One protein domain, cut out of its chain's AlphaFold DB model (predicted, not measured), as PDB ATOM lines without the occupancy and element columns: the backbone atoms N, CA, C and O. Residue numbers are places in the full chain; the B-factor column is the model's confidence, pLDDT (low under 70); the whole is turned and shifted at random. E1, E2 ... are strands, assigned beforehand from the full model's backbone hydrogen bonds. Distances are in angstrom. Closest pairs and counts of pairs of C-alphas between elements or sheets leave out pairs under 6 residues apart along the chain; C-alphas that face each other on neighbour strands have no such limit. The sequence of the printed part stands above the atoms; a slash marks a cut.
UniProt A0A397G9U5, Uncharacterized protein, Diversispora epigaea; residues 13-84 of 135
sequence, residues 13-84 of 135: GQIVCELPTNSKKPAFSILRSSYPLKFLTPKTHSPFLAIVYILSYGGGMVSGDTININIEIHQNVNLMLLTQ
ATOM      1  N   GLY A  13     -16.049 -38.194  40.744       96.50
ATOM      2  CA  GLY A  13     -16.103 -39.426  41.513       96.50
ATOM      3  C   GLY A  13     -17.544 -39.875  41.741       96.50
ATOM      4  O   GLY A  13     -18.439 -39.048  41.901       96.50
ATOM      5  N   GLN A  14     -17.769 -41.185  41.763       98.12
ATOM      6  CA  GLN A  14     -19.063 -41.776  42.083       98.12
ATOM      7  C   GLN A  14     -18.876 -42.994  42.985       98.12
ATOM      8  O   GLN A  14     -18.076 -43.884  42.680       98.12
ATOM      9  N   ILE A  15     -19.628 -43.018  44.082       98.50
ATOM     10  CA  ILE A  15     -19.656 -44.108  45.053       98.50
ATOM     11  C   ILE A  15     -21.120 -44.484  45.274       98.50
ATOM     12  O   ILE A  15     -21.911 -43.638  45.675       98.50
ATOM     13  N   VAL A  16     -21.471 -45.743  45.033       98.50
ATOM     14  CA  VAL A  16     -22.751 -46.322  45.458       98.50
ATOM     15  C   VAL A  16     -22.429 -47.505  46.352       98.50
ATOM     16  O   VAL A  16     -21.742 -48.439  45.927       98.50
ATOM     17  N   CYS A  17     -22.856 -47.417  47.607       98.31
ATOM     18  CA  CYS A  17     -22.584 -48.411  48.631       98.31
ATOM     19  C   CYS A  17     -23.883 -49.062  49.094       98.31
ATOM     20  O   CYS A  17     -24.832 -48.379  49.477       98.31
ATOM     21  N   GLU A  18     -23.896 -50.388  49.087       97.88
ATOM     22  CA  GLU A  18     -25.079 -51.187  49.382       97.88
ATOM     23  C   GLU A  18     -24.736 -52.393  50.253       97.88
ATOM     24  O   GLU A  18     -23.586 -52.844  50.321       97.88
ATOM     25  N   LEU A  19     -25.750 -52.923  50.936       97.88
ATOM     26  CA  LEU A  19     -25.653 -54.181  51.659       97.88
ATOM     27  C   LEU A  19     -26.363 -55.281  50.855       97.88
ATOM     28  O   LEU A  19     -27.592 -55.264  50.779       97.88
ATOM     29  N   PRO A  20     -25.631 -56.258  50.290       96.00
ATOM     30  CA  PRO A  20     -26.253 -57.389  49.612       96.00
ATOM     31  C   PRO A  20     -27.179 -58.177  50.547       96.00
ATOM     32  O   PRO A  20     -26.896 -58.333  51.739       96.00
ATOM     33  N   THR A  21     -28.259 -58.733  49.998       95.31
ATOM     34  CA  THR A  21     -29.233 -59.534  50.752       95.31
ATOM     35  C   THR A  21     -28.548 -60.677  51.502       95.31
ATOM     36  O   THR A  21     -27.725 -61.398  50.939       95.31
ATOM     37  N   ASN A  22     -28.895 -60.855  52.781       93.25
ATOM     38  CA  ASN A  22     -28.315 -61.868  53.674       93.25
ATOM     39  C   ASN A  22     -26.789 -61.759  53.882       93.25
ATOM     40  O   ASN A  22     -26.161 -62.697  54.375       93.25
ATOM     41  N   SER A  23     -26.179 -60.616  53.554       93.94
ATOM     42  CA  SER A  23     -24.771 -60.331  53.828       93.94
ATOM     43  C   SER A  23     -24.618 -59.432  55.056       93.94
ATOM     44  O   SER A  23     -25.457 -58.589  55.352       93.94
ATOM     45  N   LYS A  24     -23.490 -59.575  55.757       95.69
ATOM     46  CA  LYS A  24     -23.002 -58.579  56.733       95.69
ATOM     47  C   LYS A  24     -21.853 -57.738  56.180       95.69
ATOM     48  O   LYS A  24     -21.280 -56.926  56.899       95.69
ATOM     49  N   LYS A  25     -21.470 -57.970  54.926       96.25
ATOM     50  CA  LYS A  25     -20.365 -57.301  54.240       96.25
ATOM     51  C   LYS A  25     -20.938 -56.373  53.175       96.25
ATOM     52  O   LYS A  25     -21.556 -56.886  52.239       96.25
ATOM     53  N   PRO A  26     -20.738 -55.056  53.311       97.19
ATOM     54  CA  PRO A  26     -21.080 -54.103  52.269       97.19
ATOM     55  C   PRO A  26     -20.357 -54.371  50.953       97.19
ATOM     56  O   PRO A  26     -19.254 -54.927  50.935       97.19
ATOM     57  N   ALA A  27     -20.965 -53.912  49.868       96.75
ATOM     58  CA  ALA A  27     -20.393 -53.904  48.534       96.75
ATOM     59  C   ALA A  27     -20.495 -52.502  47.919       96.75
ATOM     60  O   ALA A  27     -21.292 -51.666  48.350       96.75
ATOM     61  N   PHE A  28     -19.671 -52.253  46.904       97.88
ATOM     62  CA  PHE A  28     -19.778 -51.064  46.067       97.88
ATOM     63  C   PHE A  28     -20.303 -51.481  44.698       97.88
ATOM     64  O   PHE A  28     -19.567 -52.105  43.932       97.88
ATOM     65  N   SER A  29     -21.554 -51.147  44.387       97.38
ATOM     66  CA  SER A  29     -22.119 -51.361  43.049       97.38
ATOM     67  C   SER A  29     -21.566 -50.354  42.041       97.38
ATOM     68  O   SER A  29     -21.412 -50.670  40.860       97.38
ATOM     69  N   ILE A  30     -21.159 -49.167  42.510       98.12
ATOM     70  CA  ILE A  30     -20.381 -48.201  41.729       98.12
ATOM     71  C   ILE A  30     -19.218 -47.682  42.572       98.12
ATOM     72  O   ILE A  30     -19.405 -47.187  43.681       98.12
ATOM     73  N   LEU A  31     -18.010 -47.749  42.013       97.75
ATOM     74  CA  LEU A  31     -16.815 -47.114  42.560       97.75
ATOM     75  C   LEU A  31     -15.964 -46.591  41.402       97.75
ATOM     76  O   LEU A  31     -15.260 -47.353  40.738       97.75
ATOM     77  N   ARG A  32     -16.065 -45.293  41.117       96.94
ATOM     78  CA  ARG A  32     -15.374 -44.653  39.990       96.94
ATOM     79  C   ARG A  32     -14.747 -43.350  40.439       96.94
ATOM     80  O   ARG A  32     -15.379 -42.574  41.142       96.94
ATOM     81  N   SER A  33     -13.536 -43.085  39.982       95.38
ATOM     82  CA  SER A  33     -12.857 -41.807  40.170       95.38
ATOM     83  C   SER A  33     -12.081 -41.464  38.908       95.38
ATOM     84  O   SER A  33     -11.526 -42.350  38.260       95.38
ATOM     85  N   SER A  34     -12.019 -40.183  38.584       94.06
ATOM     86  CA  SER A  34     -11.195 -39.640  37.506       94.06
ATOM     87  C   SER A  34     -10.179 -38.656  38.078       94.06
ATOM     88  O   SER A  34     -10.383 -38.100  39.159       94.06
ATOM     89  N   TYR A  35      -9.075 -38.447  37.359       91.38
ATOM     90  CA  TYR A  35      -8.061 -37.455  37.725       91.38
ATOM     91  C   TYR A  35      -8.716 -36.109  38.093       91.38
ATOM     92  O   TYR A  35      -9.576 -35.676  37.332       91.38
ATOM     93  N   PRO A  36      -8.330 -35.445  39.201       91.69
ATOM     94  CA  PRO A  36      -7.176 -35.740  40.053       91.69
ATOM     95  C   PRO A  36      -7.455 -36.692  41.231       91.69
ATOM     96  O   PRO A  36      -6.620 -36.776  42.130       91.69
ATOM     97  N   LEU A  37      -8.567 -37.433  41.249       93.00
ATOM     98  CA  LEU A  37      -8.954 -38.319  42.354       93.00
ATOM     99  C   LEU A  37      -8.602 -39.795  42.150       93.00
ATOM    100  O   LEU A  37      -8.705 -40.339  41.049       93.00
ATOM    101  N   LYS A  38      -8.331 -40.478  43.264       93.88
ATOM    102  CA  LYS A  38      -8.262 -41.937  43.355       93.88
ATOM    103  C   LYS A  38      -8.962 -42.437  44.615       93.88
ATOM    104  O   LYS A  38      -8.723 -41.923  45.705       93.88
ATOM    105  N   PHE A  39      -9.781 -43.472  44.475       96.75
ATOM    106  CA  PHE A  39     -10.399 -44.165  45.606       96.75
ATOM    107  C   PHE A  39      -9.654 -45.461  45.920       96.75
ATOM    108  O   PHE A  39      -9.338 -46.239  45.020       96.75
ATOM    109  N   LEU A  40      -9.380 -45.697  47.203       96.69
ATOM    110  CA  LEU A  40      -8.929 -46.988  47.719       96.69
ATOM    111  C   LEU A  40      -9.980 -47.544  48.673       96.69
ATOM    112  O   LEU A  40     -10.604 -46.791  49.412       96.69
ATOM    113  N   THR A  41     -10.131 -48.863  48.706       97.44
ATOM    114  CA  THR A  41     -11.094 -49.545  49.580       97.44
ATOM    115  C   THR A  41     -10.365 -50.494  50.528       97.44
ATOM    116  O   THR A  41     -10.169 -51.669  50.195       97.44
ATOM    117  N   PRO A  42      -9.900 -50.007  51.693       95.69
ATOM    118  CA  PRO A  42      -9.331 -50.869  52.718       95.69
ATOM    119  C   PRO A  42     -10.325 -51.953  53.143       95.69
ATOM    120  O   PRO A  42     -11.530 -51.715  53.231       95.69
ATOM    121  N   LYS A  43      -9.815 -53.150  53.444       92.44
ATOM    122  CA  LYS A  43     -10.636 -54.206  54.040       92.44
ATOM    123  C   LYS A  43     -10.966 -53.834  55.483       92.44
ATOM    124  O   LYS A  43     -10.108 -53.351  56.215       92.44
ATOM    125  N   THR A  44     -12.195 -54.118  55.891       92.44
ATOM    126  CA  THR A  44     -12.656 -53.975  57.271       92.44
ATOM    127  C   THR A  44     -13.302 -55.272  57.739       92.44
ATOM    128  O   THR A  44     -13.874 -56.021  56.945       92.44
ATOM    129  N   HIS A  45     -13.167 -55.548  59.034       91.25
ATOM    130  CA  HIS A  45     -13.771 -56.704  59.695       91.25
ATOM    131  C   HIS A  45     -15.062 -56.345  60.440       91.25
ATOM    132  O   HIS A  45     -15.750 -57.242  60.924       91.25
ATOM    133  N   SER A  46     -15.404 -55.055  60.519       95.50
ATOM    134  CA  SER A  46     -16.641 -54.612  61.157       95.50
ATOM    135  C   SER A  46     -17.841 -54.904  60.245       95.50
ATOM    136  O   SER A  46     -17.801 -54.543  59.063       95.50
ATOM    137  N   PRO A  47     -18.899 -55.568  60.747       96.25
ATOM    138  CA  PRO A  47     -20.088 -55.836  59.953       96.25
ATOM    139  C   PRO A  47     -20.766 -54.525  59.552       96.25
ATOM    140  O   PRO A  47     -20.782 -53.557  60.309       96.25
ATOM    141  N   PHE A  48     -21.344 -54.512  58.353       97.25
ATOM    142  CA  PHE A  48     -22.082 -53.378  57.792       97.25
ATOM    143  C   PHE A  48     -21.248 -52.104  57.591       97.25
ATOM    144  O   PHE A  48     -21.821 -51.060  57.299       97.25
ATOM    145  N   LEU A  49     -19.917 -52.168  57.720       98.00
ATOM    146  CA  LEU A  49     -19.019 -51.039  57.489       98.00
ATOM    147  C   LEU A  49     -18.279 -51.197  56.160       98.00
ATOM    148  O   LEU A  49     -17.675 -52.234  55.891       98.00
ATOM    149  N   ALA A  50     -18.299 -50.146  55.354       98.00
ATOM    150  CA  ALA A  50     -17.465 -49.968  54.178       98.00
ATOM    151  C   ALA A  50     -16.493 -48.812  54.426       98.00
ATOM    152  O   ALA A  50     -16.833 -47.853  55.119       98.00
ATOM    153  N   ILE A  51     -15.288 -48.885  53.863       98.38
ATOM    154  CA  ILE A  51     -14.296 -47.812  53.975       98.38
ATOM    155  C   ILE A  51     -13.857 -47.405  52.573       98.38
ATOM    156  O   ILE A  51     -13.439 -48.255  51.785       98.38
ATOM    157  N   VAL A  52     -13.915 -46.105  52.284       98.31
ATOM    158  CA  VAL A  52     -13.297 -45.514  51.091       98.31
ATOM    159  C   VAL A  52     -12.287 -44.471  51.535       98.31
ATOM    160  O   VAL A  52     -12.625 -43.510  52.221       98.31
ATOM    161  N   TYR A  53     -11.039 -44.650  51.116       97.06
ATOM    162  CA  TYR A  53      -9.989 -43.660  51.272       97.06
ATOM    163  C   TYR A  53      -9.865 -42.832  49.992       97.06
ATOM    164  O   TYR A  53      -9.497 -43.351  48.935       97.06
ATOM    165  N   ILE A  54     -10.205 -41.550  50.096       94.75
ATOM    166  CA  ILE A  54     -10.182 -40.574  49.012       94.75
ATOM    167  C   ILE A  54      -8.798 -39.926  48.960       94.75
ATOM    168  O   ILE A  54      -8.363 -39.250  49.898       94.75
ATOM    169  N   LEU A  55      -8.119 -40.118  47.834       92.31
ATOM    170  CA  LEU A  55      -6.794 -39.582  47.552       92.31
ATOM    171  C   LEU A  55      -6.856 -38.620  46.367       92.31
ATOM    172  O   LEU A  55      -7.644 -38.818  45.443       92.31
ATOM    173  N   SER A  56      -5.961 -37.634  46.354       89.25
ATOM    174  CA  SER A  56      -5.567 -36.972  45.112       89.25
ATOM    175  C   SER A  56      -4.313 -37.644  44.551       89.25
ATOM    176  O   SER A  56      -3.479 -38.132  45.320       89.25
ATOM    177  N   TYR A  57      -4.131 -37.650  43.230       82.81
ATOM    178  CA  TYR A  57      -2.824 -37.982  42.655       82.81
ATOM    179  C   TYR A  57      -1.760 -37.025  43.232       82.81
ATOM    180  O   TYR A  57      -2.051 -35.873  43.560       82.81
ATOM    181  N   GLY A  58      -0.565 -37.561  43.495       75.88
ATOM    182  CA  GLY A  58       0.416 -36.954  44.399       75.88
ATOM    183  C   GLY A  58       0.855 -35.534  44.027       75.88
ATOM    184  O   GLY A  58       0.734 -35.093  42.891       75.88
ATOM    185  N   GLY A  59       1.402 -34.822  45.013       82.31
ATOM    186  CA  GLY A  59       1.918 -33.459  44.862       82.31
ATOM    187  C   GLY A  59       0.950 -32.387  45.353       82.31
ATOM    188  O   GLY A  59       1.413 -31.432  45.970       82.31
ATOM    189  N   GLY A  60      -0.360 -32.572  45.174       87.06
ATOM    190  CA  GLY A  60      -1.397 -31.581  45.484       87.06
ATOM    191  C   GLY A  60      -2.186 -31.172  44.239       87.06
ATOM    192  O   GLY A  60      -1.829 -31.567  43.133       87.06
ATOM    193  N   MET A  61      -3.247 -30.385  44.412       90.38
ATOM    194  CA  MET A  61      -4.050 -29.869  43.301       90.38
ATOM    195  C   MET A  61      -3.396 -28.646  42.665       90.38
ATOM    196  O   MET A  61      -2.836 -27.787  43.358       90.38
ATOM    197  N   VAL A  62      -3.508 -28.542  41.347       90.38
ATOM    198  CA  VAL A  62      -2.998 -27.419  40.557       90.38
ATOM    199  C   VAL A  62      -4.134 -26.551  40.015       90.38
ATOM    200  O   VAL A  62      -5.314 -26.884  40.089       90.38
ATOM    201  N   SER A  63      -3.774 -25.390  39.469       89.50
ATOM    202  CA  SER A  63      -4.732 -24.501  38.811       89.50
ATOM    203  C   SER A  63      -5.458 -25.225  37.675       89.50
ATOM    204  O   SER A  63      -4.818 -25.633  36.711       89.50
ATOM    205  N   GLY A  64      -6.788 -25.267  37.745       88.00
ATOM    206  CA  GLY A  64      -7.648 -25.917  36.751       88.00
ATOM    207  C   GLY A  64      -8.222 -27.252  37.223       88.00
ATOM    208  O   GLY A  64      -9.235 -27.685  36.679       88.00
ATOM    209  N   ASP A  65      -7.655 -27.851  38.273       90.69
ATOM    210  CA  ASP A  65      -8.235 -29.037  38.893       90.69
ATOM    211  C   ASP A  65      -9.580 -28.692  39.538       90.69
ATOM    212  O   ASP A  65      -9.705 -27.732  40.300       90.69
ATOM    213  N   THR A  66     -10.588 -29.511  39.259       90.94
ATOM    214  CA  THR A  66     -11.903 -29.460  39.909       90.94
ATOM    215  C   THR A  66     -12.195 -30.836  40.487       90.94
ATOM    216  O   THR A  66     -11.694 -31.830  39.974       90.94
ATOM    217  N   ILE A  67     -12.971 -30.906  41.569       91.88
ATOM    218  CA  ILE A  67     -13.401 -32.167  42.173       91.88
ATOM    219  C   ILE A  67     -14.911 -32.115  42.413       91.88
ATOM    220  O   ILE A  67     -15.410 -31.176  43.027       91.88
ATOM    221  N   ASN A  68     -15.624 -33.144  41.958       94.81
ATOM    222  CA  ASN A  68     -17.033 -33.378  42.237       94.81
ATOM    223  C   ASN A  68     -17.244 -34.868  42.543       94.81
ATOM    224  O   ASN A  68     -16.974 -35.715  41.694       94.81
ATOM    225  N   ILE A  69     -17.710 -35.197  43.748       95.25
ATOM    226  CA  ILE A  69     -17.928 -36.583  44.176       95.25
ATOM    227  C   ILE A  69     -19.400 -36.764  44.530       95.25
ATOM    228  O   ILE A  69     -19.899 -36.110  45.442       95.25
ATOM    229  N   ASN A  70     -20.067 -37.694  43.846       97.62
ATOM    230  CA  ASN A  70     -21.415 -38.130  44.186       97.62
ATOM    231  C   ASN A  70     -21.368 -39.422  45.013       97.62
ATOM    232  O   ASN A  70     -20.669 -40.371  44.641       97.62
ATOM    233  N   ILE A  71     -22.104 -39.463  46.123       98.19
ATOM    234  CA  ILE A  71     -22.099 -40.586  47.066       98.19
ATOM    235  C   ILE A  71     -23.534 -40.959  47.413       98.19
ATOM    236  O   ILE A  71     -24.282 -40.145  47.948       98.19
ATOM    237  N   GLU A  72     -23.883 -42.213  47.155       98.50
ATOM    238  CA  GLU A  72     -25.164 -42.812  47.504       98.50
ATOM    239  C   GLU A  72     -24.934 -43.981  48.466       98.50
ATOM    240  O   GLU A  72     -24.066 -44.833  48.247       98.50
ATOM    241  N   ILE A  73     -25.699 -44.007  49.556       97.94
ATOM    242  CA  ILE A  73     -25.608 -45.025  50.602       97.94
ATOM    243  C   ILE A  73     -26.999 -45.628  50.769       97.94
ATOM    244  O   ILE A  73     -27.956 -44.914  51.069       97.94
ATOM    245  N   HIS A  74     -27.119 -46.935  50.551       98.06
ATOM    246  CA  HIS A  74     -28.384 -47.649  50.712       98.06
ATOM    247  C   HIS A  74     -28.647 -48.012  52.178       98.06
ATOM    248  O   HIS A  74     -27.847 -47.750  53.075       98.06
ATOM    249  N   GLN A  75     -29.810 -48.601  52.448       96.25
ATOM    250  CA  GLN A  75     -30.206 -48.967  53.805       96.25
ATOM    251  C   GLN A  75     -29.259 -50.007  54.421       96.25
ATOM    252  O   GLN A  75     -28.729 -50.880  53.734       96.25
ATOM    253  N   ASN A  76     -29.115 -49.953  55.748       95.81
ATOM    254  CA  ASN A  76     -28.385 -50.936  56.559       95.81
ATOM    255  C   ASN A  76     -26.876 -51.050  56.267       95.81
ATOM    256  O   ASN A  76     -26.245 -52.025  56.675       95.81
ATOM    257  N   VAL A  77     -26.273 -50.056  55.610       97.06
ATOM    258  CA  VAL A  77     -24.823 -49.961  55.406       97.06
ATOM    259  C   VAL A  77     -24.282 -48.639  55.946       97.06
ATOM    260  O   VAL A  77     -24.903 -47.588  55.822       97.06
ATOM    261  N   ASN A  78     -23.096 -48.700  56.545       97.44
ATOM    262  CA  ASN A  78     -22.327 -47.550  56.995       97.44
ATOM    263  C   ASN A  78     -21.124 -47.368  56.074       97.44
ATOM    264  O   ASN A  78     -20.378 -48.317  55.827       97.44
ATOM    265  N   LEU A  79     -20.894 -46.141  55.616       98.12
ATOM    266  CA  LEU A  79     -19.729 -45.784  54.815       98.12
ATOM    267  C   LEU A  79     -18.830 -44.831  55.604       98.12
ATOM    268  O   LEU A  79     -19.239 -43.725  55.949       98.12
ATOM    269  N   MET A  80     -17.590 -45.245  55.858       98.19
ATOM    270  CA  MET A  80     -16.543 -44.384  56.400       98.19
ATOM    271  C   MET A  80     -15.701 -43.824  55.257       98.19
ATOM    272  O   MET A  80     -15.041 -44.566  54.524       98.19
ATOM    273  N   LEU A  81     -15.706 -42.501  55.133       97.00
ATOM    274  CA  LEU A  81     -14.851 -41.780  54.202       97.00
ATOM    275  C   LEU A  81     -13.611 -41.288  54.934       97.00
ATOM    276  O   LEU A  81     -13.698 -40.604  55.950       97.00
ATOM    277  N   LEU A  82     -12.455 -41.641  54.395       96.00
ATOM    278  CA  LEU A  82     -11.165 -41.153  54.850       96.00
ATOM    279  C   LEU A  82     -10.617 -40.204  53.787       96.00
ATOM    280  O   LEU A  82     -10.789 -40.441  52.591       96.00
ATOM    281  N   THR A  83      -9.913 -39.161  54.203       91.50
ATOM    282  CA  THR A  83      -9.174 -38.263  53.307       91.50
ATOM    283  C   THR A  83      -7.744 -38.133  53.791       91.50
ATOM    284  O   THR A  83      -7.442 -38.373  54.962       91.50
ATOM    285  N   GLN A  84      -6.835 -37.759  52.896       85.44
ATOM    286  CA  GLN A  84      -5.507 -37.319  53.318       85.44
ATOM    287  C   GLN A  84      -5.630 -36.155  54.317       85.44
ATOM    288  O   GLN A  84      -6.530 -35.322  54.197       85.44
TER     289      GLN A  84
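AT A GLANCE: This is residues 13 to 84 of the 135 residues of an uncharacterized protein of Diversispora epigaea (UniProt A0A397G9U5). Two three-stranded sheets, E2 E1 E5 and E3 E4 E6, lie face to face as a slim sandwich, their strands nearly in line at 5 degrees. The printed part has 72 residues, with six named strands, E1 to E6 in order along the chain, which hold 37 of them, and no named helix; the class is all strand, and both sheets are mixed. The whole is only just compact, close to loose, with radius of gyration of the C-alphas 13.4 A, a rod spanning 46 by 20 by 12 A.

IN THESE COORDINATES: E1, residues 13 to 18, begins at C-alpha 13 (-16.103, -39.426, 41.513). E2 is 27 to 33, E3 37 to 40, E4 49 to 56, 23.1 A long, E5 68 to 73. E6, 78 to 83, ends at C-alpha 83 (-9.174, -38.263, 53.307).

HOW THE PARTS SIT: Inner strand E1 is antiparallel to E2, a hairpin (N 16 and O 30, 2.9 A), and parallel to E5 (N 15 and O 70, 2.9 A). Inner strand E4 is antiparallel to E3, a hairpin (N 40 and O 53, 2.9 A), and parallel to E6 (N 52 and O 80, 2.9 A). The facing parts are 9.1 A centre to centre.

THE WHOLE: The printed part has no cut. The E4 to E5 link is long, 11 residues. No printed residue is under 70 in pLDDT.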